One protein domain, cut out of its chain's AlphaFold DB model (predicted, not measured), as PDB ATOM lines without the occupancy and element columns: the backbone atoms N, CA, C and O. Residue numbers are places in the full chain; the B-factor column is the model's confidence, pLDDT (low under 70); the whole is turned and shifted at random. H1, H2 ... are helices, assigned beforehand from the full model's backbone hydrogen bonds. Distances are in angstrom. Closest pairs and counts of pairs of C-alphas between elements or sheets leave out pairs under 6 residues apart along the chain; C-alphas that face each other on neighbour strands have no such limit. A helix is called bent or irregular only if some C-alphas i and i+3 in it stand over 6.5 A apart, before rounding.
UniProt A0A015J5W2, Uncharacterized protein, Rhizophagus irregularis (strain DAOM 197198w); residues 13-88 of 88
ATOM      1  N   VAL A  13      21.532  54.319 -24.527       92.12
ATOM      2  CA  VAL A  13      22.474  53.399 -23.881       92.12
ATOM      3  C   VAL A  13      23.887  53.974 -23.882       92.12
ATOM      4  O   VAL A  13      24.539  53.984 -22.842       92.12
ATOM      5  N   LEU A  14      24.357  54.496 -25.019       93.44
ATOM      6  CA  LEU A  14      25.683  55.115 -25.105       93.44
ATOM      7  C   LEU A  14      25.792  56.353 -24.213       93.44
ATOM      8  O   LEU A  14      26.799  56.515 -23.529       93.44
ATOM      9  N   ASN A  15      24.751  57.186 -24.165       93.69
ATOM     10  CA  ASN A  15      24.720  58.356 -23.293       93.69
ATOM     11  C   ASN A  15      24.848  57.958 -21.814       93.69
ATOM     12  O   ASN A  15      25.640  58.546 -21.084       93.69
ATOM     13  N   VAL A  16      24.136  56.914 -21.376       92.12
ATOM     14  CA  VAL A  16      24.248  56.405 -19.999       92.12
ATOM     15  C   VAL A  16      25.648  55.855 -19.713       92.12
ATOM     16  O   VAL A  16      26.209  56.154 -18.662       92.12
ATOM     17  N   LEU A  17      26.248  55.097 -20.637       92.69
ATOM     18  CA  LEU A  17      27.618  54.595 -20.459       92.69
ATOM     19  C   LEU A  17      28.636  55.738 -20.335       92.69
ATOM     20  O   LEU A  17      29.531  55.666 -19.493       92.69
ATOM     21  N   GLU A  18      28.480  56.807 -21.117       93.44
ATOM     22  CA  GLU A  18      29.315  58.004 -20.994       93.44
ATOM     23  C   GLU A  18      29.086  58.725 -19.661       93.44
ATOM     24  O   GLU A  18      30.050  59.062 -18.976       93.44
ATOM     25  N   GLN A  19      27.836  58.869 -19.209       92.94
ATOM     26  CA  GLN A  19      27.549  59.436 -17.887       92.94
ATOM     27  C   GLN A  19      28.187  58.632 -16.748       92.94
ATOM     28  O   GLN A  19      28.712  59.223 -15.804       92.94
ATOM     29  N   ILE A  20      28.210  57.300 -16.843       91.25
ATOM     30  CA  ILE A  20      28.882  56.453 -15.850       91.25
ATOM     31  C   ILE A  20      30.391  56.725 -15.848       91.25
ATOM     32  O   ILE A  20      30.974  56.869 -14.772       91.25
ATOM     33  N   LYS A  21      31.033  56.869 -17.015       90.81
ATOM     34  CA  LYS A  21      32.467  57.205 -17.091       90.81
ATOM     35  C   LYS A  21      32.793  58.556 -16.450       90.81
ATOM     36  O   LYS A  21      33.861  58.708 -15.859       90.81
ATOM     37  N   LEU A  22      31.871  59.519 -16.514       93.00
ATOM     38  CA  LEU A  22      32.044  60.850 -15.923       93.00
ATOM     39  C   LEU A  22      32.026  60.855 -14.385       93.00
ATOM     40  O   LEU A  22      32.475  61.829 -13.786       93.00
ATOM     41  N   THR A  23      31.580  59.777 -13.728       89.31
ATOM     42  CA  THR A  23      31.553  59.693 -12.253       89.31
ATOM     43  C   THR A  23      32.939  59.610 -11.596       89.31
ATOM     44  O   THR A  23      33.021  59.620 -10.370       89.31
ATOM     45  N   GLN A  24      34.027  59.508 -12.377       84.31
ATOM     46  CA  GLN A  24      35.421  59.343 -11.915       84.31
ATOM     47  C   GLN A  24      35.650  58.140 -10.978       84.31
ATOM     48  O   GLN A  24      36.725  57.975 -10.400       84.31
ATOM     49  N   ASN A  25      34.664  57.250 -10.850       94.06
ATOM     50  CA  ASN A  25      34.787  56.023 -10.089       94.06
ATOM     51  C   ASN A  25      35.508  54.975 -10.943       94.06
ATOM     52  O   ASN A  25      34.971  54.497 -11.941       94.06
ATOM     53  N   LYS A  26      36.712  54.583 -10.515       94.12
ATOM     54  CA  LYS A  26      37.541  53.601 -11.223       94.12
ATOM     55  C   LYS A  26      36.806  52.285 -11.493       94.12
ATOM     56  O   LYS A  26      36.852  51.795 -12.611       94.12
ATOM     57  N   GLN A  27      36.084  51.747 -10.510       94.12
ATOM     58  CA  GLN A  27      35.349  50.488 -10.674       94.12
ATOM     59  C   GLN A  27      34.211  50.626 -11.688       94.12
ATOM     60  O   GLN A  27      33.969  49.715 -12.476       94.12
ATOM     61  N   ALA A  28      33.528  51.773 -11.693       92.44
ATOM     62  CA  ALA A  28      32.468  52.048 -12.654       92.44
ATOM     63  C   ALA A  28      33.028  52.189 -14.079       92.44
ATOM     64  O   ALA A  28      32.468  51.633 -15.019       92.44
ATOM     65  N   ILE A  29      34.163  52.875 -14.232       94.06
ATOM     66  CA  ILE A  29      34.868  53.011 -15.513       94.06
ATOM     67  C   ILE A  29      35.340  51.642 -16.017       94.06
ATOM     68  O   ILE A  29      35.092  51.301 -17.175       94.06
ATOM     69  N   ASP A  30      35.968  50.838 -15.156       95.06
ATOM     70  CA  ASP A  30      36.432  49.489 -15.492       95.06
ATOM     71  C   ASP A  30      35.258  48.593 -15.919       95.06
ATOM     72  O   ASP A  30      35.343  47.889 -16.929       95.06
ATOM     73  N   TRP A  31      34.126  48.683 -15.216       93.88
ATOM     74  CA  TRP A  31      32.899  47.980 -15.582       93.88
ATOM     75  C   TRP A  31      32.370  48.421 -16.951       93.88
ATOM     76  O   TRP A  31      32.076  47.571 -17.793       93.88
ATOM     77  N   VAL A  32      32.300  49.729 -17.229       94.19
ATOM     78  CA  VAL A  32      31.869  50.231 -18.544       94.19
ATOM     79  C   VAL A  32      32.799  49.736 -19.647       94.19
ATOM     80  O   VAL A  32      32.319  49.327 -20.703       94.19
ATOM     81  N   ASN A  33      34.111  49.724 -19.420       92.75
ATOM     82  CA  ASN A  33      35.078  49.241 -20.403       92.75
ATOM     83  C   ASN A  33      34.899  47.746 -20.700       92.75
ATOM     84  O   ASN A  33      34.940  47.347 -21.865       92.75
ATOM     85  N   ASP A  34      34.635  46.927 -19.678       91.94
ATOM     86  CA  ASP A  34      34.324  45.510 -19.873       91.94
ATOM     87  C   ASP A  34      33.025  45.316 -20.669       91.94
ATOM     88  O   ASP A  34      32.995  44.561 -21.646       91.94
ATOM     89  N   LYS A  35      31.961  46.039 -20.299       89.38
ATOM     90  CA  LYS A  35      30.631  45.889 -20.910       89.38
ATOM     91  C   LYS A  35      30.482  46.550 -22.277       89.38
ATOM     92  O   LYS A  35      29.591  46.173 -23.030       89.38
ATOM     93  N   SER A  36      31.372  47.472 -22.642       90.62
ATOM     94  CA  SER A  36      31.364  48.148 -23.950       90.62
ATOM     95  C   SER A  36      31.848  47.264 -25.107       90.62
ATOM     96  O   SER A  36      31.735  47.657 -26.270       90.62
ATOM     97  N   LYS A  37      32.379  46.064 -24.835       89.12
ATOM     98  CA  LYS A  37      32.695  45.077 -25.880       89.12
ATOM     99  C   LYS A  37      31.419  44.758 -26.665       89.12
ATOM    100  O   LYS A  37      30.408  44.412 -26.066       89.12
ATOM    101  N   LYS A  38      31.461  44.828 -28.004       84.88
ATOM    102  CA  LYS A  38      30.267  44.711 -28.873       84.88
ATOM    103  C   LYS A  38      29.364  43.518 -28.533       84.88
ATOM    104  O   LYS A  38      28.154  43.687 -28.448       84.88
ATOM    105  N   TRP A  39      29.949  42.339 -28.330       79.94
ATOM    106  CA  TRP A  39      29.207  41.111 -28.029       79.94
ATOM    107  C   TRP A  39      28.618  41.108 -26.609       79.94
ATOM    108  O   TRP A  39      27.492  40.655 -26.427       79.94
ATOM    109  N   VAL A  40      29.320  41.689 -25.628       85.12
ATOM    110  CA  VAL A  40      28.814  41.856 -24.254       85.12
ATOM    111  C   VAL A  40      27.664  42.856 -24.239       85.12
ATOM    112  O   VAL A  40      26.599  42.571 -23.697       85.12
ATOM    113  N   LEU A  41      27.846  44.007 -24.894       87.94
ATOM    114  CA  LEU A  41      26.841  45.062 -24.969       87.94
ATOM    115  C   LEU A  41      25.554  44.564 -25.634       87.94
ATOM    116  O   LEU A  41      24.458  44.856 -25.161       87.94
ATOM    117  N   ALA A  42      25.683  43.762 -26.691       86.69
ATOM    118  CA  ALA A  42      24.561  43.123 -27.369       86.69
ATOM    119  C   ALA A  42      23.874  42.020 -26.535       86.69
ATOM    120  O   ALA A  42      22.741  41.650 -26.840       86.69
ATOM    121  N   GLY A  43      24.538  41.501 -25.496       83.00
ATOM    122  CA  GLY A  43      23.978  40.549 -24.531       83.00
ATOM    123  C   GLY A  43      23.254  41.203 -23.350       83.00
ATOM    124  O   GLY A  43      22.396  40.570 -22.750       83.00
ATOM    125  N   ILE A  44      23.542  42.473 -23.041       84.12
ATOM    126  CA  ILE A  44      22.907  43.204 -21.923       84.12
ATOM    127  C   ILE A  44      21.958  44.323 -22.374       84.12
ATOM    128  O   ILE A  44      21.197  44.848 -21.566       84.12
ATOM    129  N   SER A  45      21.993  44.710 -23.653       88.12
ATOM    130  CA  SER A  45      21.169  45.786 -24.202       88.12
ATOM    131  C   SER A  45      20.352  45.329 -25.407       88.12
ATOM    132  O   SER A  45      20.885  45.026 -26.478       88.12
ATOM    133  N   ARG A  46      19.025  45.411 -25.266       85.94
ATOM    134  CA  ARG A  46      18.063  45.177 -26.353       85.94
ATOM    135  C   ARG A  46      18.276  46.123 -27.544       85.94
ATOM    136  O   ARG A  46      17.963  45.757 -28.668       85.94
ATOM    137  N   ALA A  47      18.848  47.307 -27.326       88.38
ATOM    138  CA  ALA A  47      19.155  48.246 -28.405       88.38
ATOM    139  C   ALA A  47      20.315  47.780 -29.308       88.38
ATOM    140  O   ALA A  47      20.446  48.239 -30.447       88.38
ATOM    141  N   PHE A  48      21.180  46.896 -28.802       88.25
ATOM    142  CA  PHE A  48      22.370  46.401 -29.501       88.25
ATOM    143  C   PHE A  48      22.268  44.943 -29.936       88.25
ATOM    144  O   PHE A  48      23.061  44.519 -30.775       88.25
ATOM    145  N   THR A  49      21.309  44.196 -29.396       87.50
ATOM    146  CA  THR A  49      21.117  42.794 -29.747       87.50
ATOM    147  C   THR A  49      20.660  42.624 -31.199       87.50
ATOM    148  O   THR A  49      19.808  43.359 -31.698       87.50
ATOM    149  N   LEU A  50      21.226  41.632 -31.879       86.31
ATOM    150  CA  LEU A  50      20.724  41.079 -33.138       86.31
ATOM    151  C   LEU A  50      19.718  39.948 -32.887       86.31
ATOM    152  O   LEU A  50      19.091  39.449 -33.821       86.31
ATOM    153  N   MET A  51      19.557  39.535 -31.627       86.94
ATOM    154  CA  MET A  51      18.602  38.510 -31.245       86.94
ATOM    155  C   MET A  51      17.162  38.990 -31.488       86.94
ATOM    156  O   MET A  51      16.804  40.107 -31.109       86.94
ATOM    157  N   PRO A  52      16.284  38.142 -32.056       87.31
ATOM    158  CA  PRO A  52      14.868  38.464 -32.148       87.31
ATOM    159  C   PRO A  52      14.268  38.751 -30.769       87.31
ATOM    160  O   PRO A  52      14.490  38.004 -29.818       87.31
ATOM    161  N   ILE A  53      13.416  39.775 -30.680       84.31
ATOM    162  CA  ILE A  53      12.788  40.213 -29.418       84.31
ATOM    163  C   ILE A  53      12.029  39.071 -28.724       84.31
ATOM    164  O   ILE A  53      12.063  38.950 -27.503       84.31
ATOM    165  N   LYS A  54      11.366  38.203 -29.500       85.19
ATOM    166  CA  LYS A  54      10.668  37.029 -28.955       85.19
ATOM    167  C   LYS A  54      11.628  36.080 -28.233       85.19
ATOM    168  O   LYS A  54      11.286  35.583 -27.170       85.19
ATOM    169  N   THR A  55      12.816  35.862 -28.794       82.94
ATOM    170  CA  THR A  55      13.856  35.013 -28.204       82.94
ATOM    171  C   THR A  55      14.480  35.683 -26.983       82.94
ATOM    172  O   THR A  55      14.600  35.040 -25.945       82.94
ATOM    173  N   TRP A  56      14.777  36.984 -27.069       83.19
ATOM    174  CA  TRP A  56      15.296  37.786 -25.954       83.19
ATOM    175  C   TRP A  56      14.387  37.721 -24.720       83.19
ATOM    176  O   TRP A  56      14.847  37.499 -23.610       83.19
ATOM    177  N   ASN A  57      13.072  37.858 -24.911       82.50
ATOM    178  CA  ASN A  57      12.108  37.800 -23.808       82.50
ATOM    179  C   ASN A  57      11.861  36.373 -23.280       82.50
ATOM    180  O   ASN A  57      11.298  36.216 -22.199       82.50
ATOM    181  N   PHE A  58      12.218  35.342 -24.052       81.62
ATOM    182  CA  PHE A  58      12.001  33.940 -23.690       81.62
ATOM    183  C   PHE A  58      13.170  33.356 -22.890       81.62
ATOM    184  O   PHE A  58      12.958  32.539 -21.992       81.62
ATOM    185  N   ILE A  59      14.403  33.760 -23.209       73.00
ATOM    186  CA  ILE A  59      15.600  33.292 -22.511       73.00
ATOM    187  C   ILE A  59      15.646  33.930 -21.119       73.00
ATOM    188  O   ILE A  59      15.691  35.149 -20.973       73.00
ATOM    189  N   ARG A  60      15.656  33.090 -20.083       66.75
ATOM    190  CA  ARG A  60      15.827  33.544 -18.700       66.75
ATOM    191  C   ARG A  60      17.241  34.087 -18.493       66.75
ATOM    192  O   ARG A  60      18.201  33.490 -18.965       66.75
ATOM    193  N   PHE A  61      17.363  35.190 -17.757       67.62
ATOM    194  CA  PHE A  61      18.637  35.858 -17.446       67.62
ATOM    195  C   PHE A  61      19.397  35.215 -16.264       67.62
ATOM    196  O   PHE A  61      20.197  35.877 -15.613       67.62
ATOM    197  N   ASP A  62      19.096  33.960 -15.920       64.62
ATOM    198  CA  ASP A  62      19.470  33.329 -14.646       64.62
ATOM    199  C   ASP A  62      20.606  32.296 -14.752       64.62
ATOM    200  O   ASP A  62      21.036  31.758 -13.733       64.62
ATOM    201  N   THR A  63      21.120  32.010 -15.954       60.59
ATOM    202  CA  THR A  63      22.130  30.955 -16.161       60.59
ATOM    203  C   THR A  63      23.247  31.370 -17.115       60.59
ATOM    204  O   THR A  63      22.998  32.059 -18.100       60.59
ATOM    205  N   ASN A  64      24.466  30.853 -16.910       67.56
ATOM    206  CA  ASN A  64      25.592  31.011 -17.854       67.56
ATOM    207  C   ASN A  64      25.237  30.558 -19.284       67.56
ATOM    208  O   ASN A  64      25.792  31.051 -20.260       67.56
ATOM    209  N   VAL A  65      24.288  29.625 -19.419       66.75
ATOM    210  CA  VAL A  65      23.783  29.149 -20.716       66.75
ATOM    211  C   VAL A  65      23.096  30.279 -21.487       66.75
ATOM    212  O   VAL A  65      23.221  30.345 -22.710       66.75
ATOM    213  N   SER A  66      22.404  31.186 -20.791       70.88
ATOM    214  CA  SER A  66      21.777  32.349 -21.418       70.88
ATOM    215  C   SER A  66      22.813  33.284 -22.038       70.88
ATOM    216  O   SER A  66      22.663  33.651 -23.201       70.88
ATOM    217  N   GLU A  67      23.904  33.588 -21.331       71.81
ATOM    218  CA  GLU A  67      24.983  34.449 -21.829       71.81
ATOM    219  C   GLU A  67      25.628  33.874 -23.095       71.81
ATOM    220  O   GLU A  67      25.739  34.578 -24.102       71.81
ATOM    221  N   SER A  68      25.949  32.576 -23.100       75.88
ATOM    222  CA  SER A  68      26.486  31.901 -24.289       75.88
ATOM    223  C   SER A  68      25.492  31.886 -25.457       75.88
ATOM    224  O   SER A  68      25.887  31.988 -26.619       75.88
ATOM    225  N   ALA A  69      24.187  31.775 -25.183       77.75
ATOM    226  CA  ALA A  69      23.156  31.861 -26.216       77.75
ATOM    227  C   ALA A  69      23.053  33.280 -26.801       77.75
ATOM    228  O   ALA A  69      22.967  33.432 -28.023       77.75
ATOM    229  N   TYR A  70      23.120  34.315 -25.956       82.56
ATOM    230  CA  TYR A  70      23.188  35.710 -26.390       82.56
ATOM    231  C   TYR A  70      24.422  35.974 -27.251       82.56
ATOM    232  O   TYR A  70      24.300  36.591 -28.309       82.56
ATOM    233  N   GLU A  71      25.595  35.487 -26.845       82.69
ATOM    234  CA  GLU A  71      26.824  35.639 -27.622       82.69
ATOM    235  C   GLU A  71      26.698  34.970 -28.994       82.69
ATOM    236  O   GLU A  71      26.930  35.612 -30.017       82.69
ATOM    237  N   ASN A  72      26.275  33.704 -29.038       81.25
ATOM    238  CA  ASN A  72      26.181  32.950 -30.283       81.25
ATOM    239  C   ASN A  72      25.215  33.593 -31.283       81.25
ATOM    240  O   ASN A  72      25.585  33.786 -32.440       81.25
ATOM    241  N   VAL A  73      24.025  34.002 -30.831       83.75
ATOM    242  CA  VAL A  73      23.042  34.662 -31.702       83.75
ATOM    243  C   VAL A  73      23.525  36.036 -32.166       83.75
ATOM    244  O   VAL A  73      23.290  36.417 -33.309       83.75
ATOM    245  N   ASN A  74      24.236  36.790 -31.330       82.81
ATOM    246  CA  ASN A  74      24.812  38.062 -31.765       82.81
ATOM    247  C   ASN A  74      26.014  37.888 -32.705       82.81
ATOM    248  O   ASN A  74      26.336  38.809 -33.455       82.81
ATOM    249  N   ARG A  75      26.682  36.730 -32.670       81.75
ATOM    250  CA  ARG A  75      27.872  36.449 -33.477       81.75
ATOM    251  C   ARG A  75      27.520  35.924 -34.871       81.75
ATOM    252  O   ARG A  75      28.147  36.360 -35.829       81.75
ATOM    253  N   ASP A  76      26.534  35.037 -35.011       79.75
ATOM    254  CA  ASP A  76      26.060  34.572 -36.333       79.75
ATOM    255  C   ASP A  76      24.568  34.267 -36.457       79.75
ATOM    256  O   ASP A  76      24.125  33.566 -37.365       79.75
ATOM    257  N   GLY A  77      23.764  34.924 -35.631       75.62
ATOM    258  CA  GLY A  77      22.328  34.985 -35.831       75.62
ATOM    259  C   GLY A  77      21.597  33.731 -35.381       75.62
ATOM    260  O   GLY A  77      22.089  32.887 -34.633       75.62
ATOM    261  N   ILE A  78      20.346  33.658 -35.816       68.62
ATOM    262  CA  ILE A  78      19.483  32.505 -35.598       68.62
ATOM    263  C   ILE A  78      19.558  31.604 -36.833       68.62
ATOM    264  O   ILE A  78      19.623  32.101 -37.954       68.62
ATOM    265  N   SER A  79      19.532  30.284 -36.625       70.62
ATOM    266  CA  SER A  79      19.495  29.282 -37.705       70.62
ATOM    267  C   SER A  79      20.810  29.061 -38.468       70.62
ATOM    268  O   SER A  79      20.812  28.942 -39.693       70.62
ATOM    269  N   LEU A  80      21.926  28.915 -37.743       70.44
ATOM    270  CA  LEU A  80      23.140  28.306 -38.300       70.44
ATOM    271  C   LEU A  80      22.825  26.938 -38.927       70.44
ATOM    272  O   LEU A  80      22.063  26.144 -38.370       70.44
ATOM    273  N   SER A  81      23.441  26.644 -40.073       77.19
ATOM    274  CA  SER A  81      23.399  25.293 -40.635       77.19
ATOM    275  C   SER A  81      24.070  24.309 -39.670       77.19
ATOM    276  O   SER A  81      24.992  24.683 -38.946       77.19
ATOM    277  N   LEU A  82      23.650  23.039 -39.679       73.19
ATOM    278  CA  LEU A  82      24.265  22.005 -38.833       73.19
ATOM    279  C   LEU A  82      25.788  21.943 -39.042       73.19
ATOM    280  O   LEU A  82      26.545  21.829 -38.086       73.19
ATOM    281  N   LEU A  83      26.227  22.099 -40.293       79.75
ATOM    282  CA  LEU A  83      27.637  22.186 -40.648       79.75
ATOM    283  C   LEU A  83      28.314  23.390 -39.973       79.75
ATOM    284  O   LEU A  83      29.328  23.227 -39.305       79.75
ATOM    285  N   GLY A  84      27.730  24.586 -40.088       74.69
ATOM    286  CA  GLY A  84      28.262  25.797 -39.454       74.69
ATOM    287  C   GLY A  84      28.285  25.730 -37.925       74.69
ATOM    288  O   GLY A  84      29.162  26.324 -37.309       74.69
ATOM    289  N   ALA A  85      27.367  24.978 -37.313       69.62
ATOM    290  CA  ALA A  85      27.348  24.746 -35.873       69.62
ATOM    291  C   ALA A  85      28.444  23.771 -35.402       69.62
ATOM    292  O   ALA A  85      28.956  23.939 -34.303       69.62
ATOM    293  N   ILE A  86      28.801  22.766 -36.214       76.81
ATOM    294  CA  ILE A  86      29.827  21.759 -35.880       76.81
ATOM    295  C   ILE A  86      31.249  22.305 -36.058       76.81
ATOM    296  O   ILE A  86      32.141  21.948 -35.299       76.81
ATOM    297  N   TYR A  87      31.479  23.154 -37.063       76.56
ATOM    298  CA  TYR A  87      32.803  23.723 -37.359       76.56
ATOM    299  C   TYR A  87      33.204  24.895 -36.449       76.56
ATOM    300  O   TYR A  87      34.204  25.565 -36.712       76.56
ATOM    301  N   ARG A  88      32.413  25.161 -35.412       62.06
ATOM    302  CA  ARG A  88      32.546  26.303 -34.515       62.06
ATOM    303  C   ARG A  88      33.110  25.910 -33.162       62.06
ATOM    304  O   ARG A  88      33.855  26.748 -32.610       62.06
TER     305      ARG A  88
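AT A GLANCE: This is residues 13 to 88 of the 88 residues of an uncharacterized protein of Rhizophagus irregularis (strain DAOM 197198w) (UniProt A0A015J5W2). The model is an open, elongated chain of short helices: a helical hairpin of H1 and H2 makes one end, H3 and H5 pack on each other at a steep tilt in the middle, and the small helix H6 makes the other end. H4 lies off to one side, near H5 but touching no helix, and the turn of the hairpin sticks out with residues 22 to 27. The printed part has 76 residues with six named helices, H1 to H6 in chain order, and no named strand; its class is all helix. The whole is loose, with a radius of gyration of the C-alphas of 14.7 A, and spans 47 by 25 by 21 A.

IN THESE COORDINATES: H1, residues 13 to 22, begins with C-alpha 13 at (22.474, 53.399, -23.881) and is 14.5 A long from first to last C-alpha. H2, residues 26 to 35, is 14.2 A long. H3 holds residues 38 to 44 and measures 10.2 A. H4 holds residues 53 to 58 and measures 8.5 A. H5, residues 64 to 76, is the longest helix at 18.8 A, and its C-alpha 64 stands at (25.592, 31.011, -17.854). H6, residues 82 to 86, measures 6.3 A and ends with C-alpha 86 at (29.827, 21.759, -35.880).

HOW THE PARTS SIT: H1 and H2 form a helical hairpin. They touch at a shallow tilt of 25 degrees, opposite ways, and their closest C-alphas, those of Lys 21 and Ile 29, are 5.1 A apart. H2 and H3 are close but not clearly touching, about perpendicular at 78 degrees; their closest C-alphas are those of Lys 35 and Leu 41, 5.6 A apart. H3 and H5 touch, opposite ways at a steep tilt of 45 degrees, with the C-alphas of Gly 43 and Tyr 70 closest at 5.2 A. H4 and H5 are near each other, their closest C-alphas 8.2 A apart. H6 touches no helix, and H5 and H6 are apart. In H1, H2, H3, H4, H5 and H6 every O i to N i+4 pair is within hydrogen-bond range. No helix is bent or irregular.

THE WHOLE: The two C-alphas farthest apart, those of Gln 24 and Leu 83, are 47.6 A from each other, and those of Val 13 and Arg 88 are 30.8 A apart. The printed part has no cut and ends at residue 88, the chain's last residue. The links H1 to H2, H2 to H3, H4 to H5 and H5 to H6 are tight, the link H3 to H4 is short, and there is no long link. Residues 22 to 27, of which 22 belongs to H1 and 26 to 27 to H2, stand free. The mean pLDDT of the printed part is 83.0; residues 60 to 65, 78, 85 and 88 are under 70.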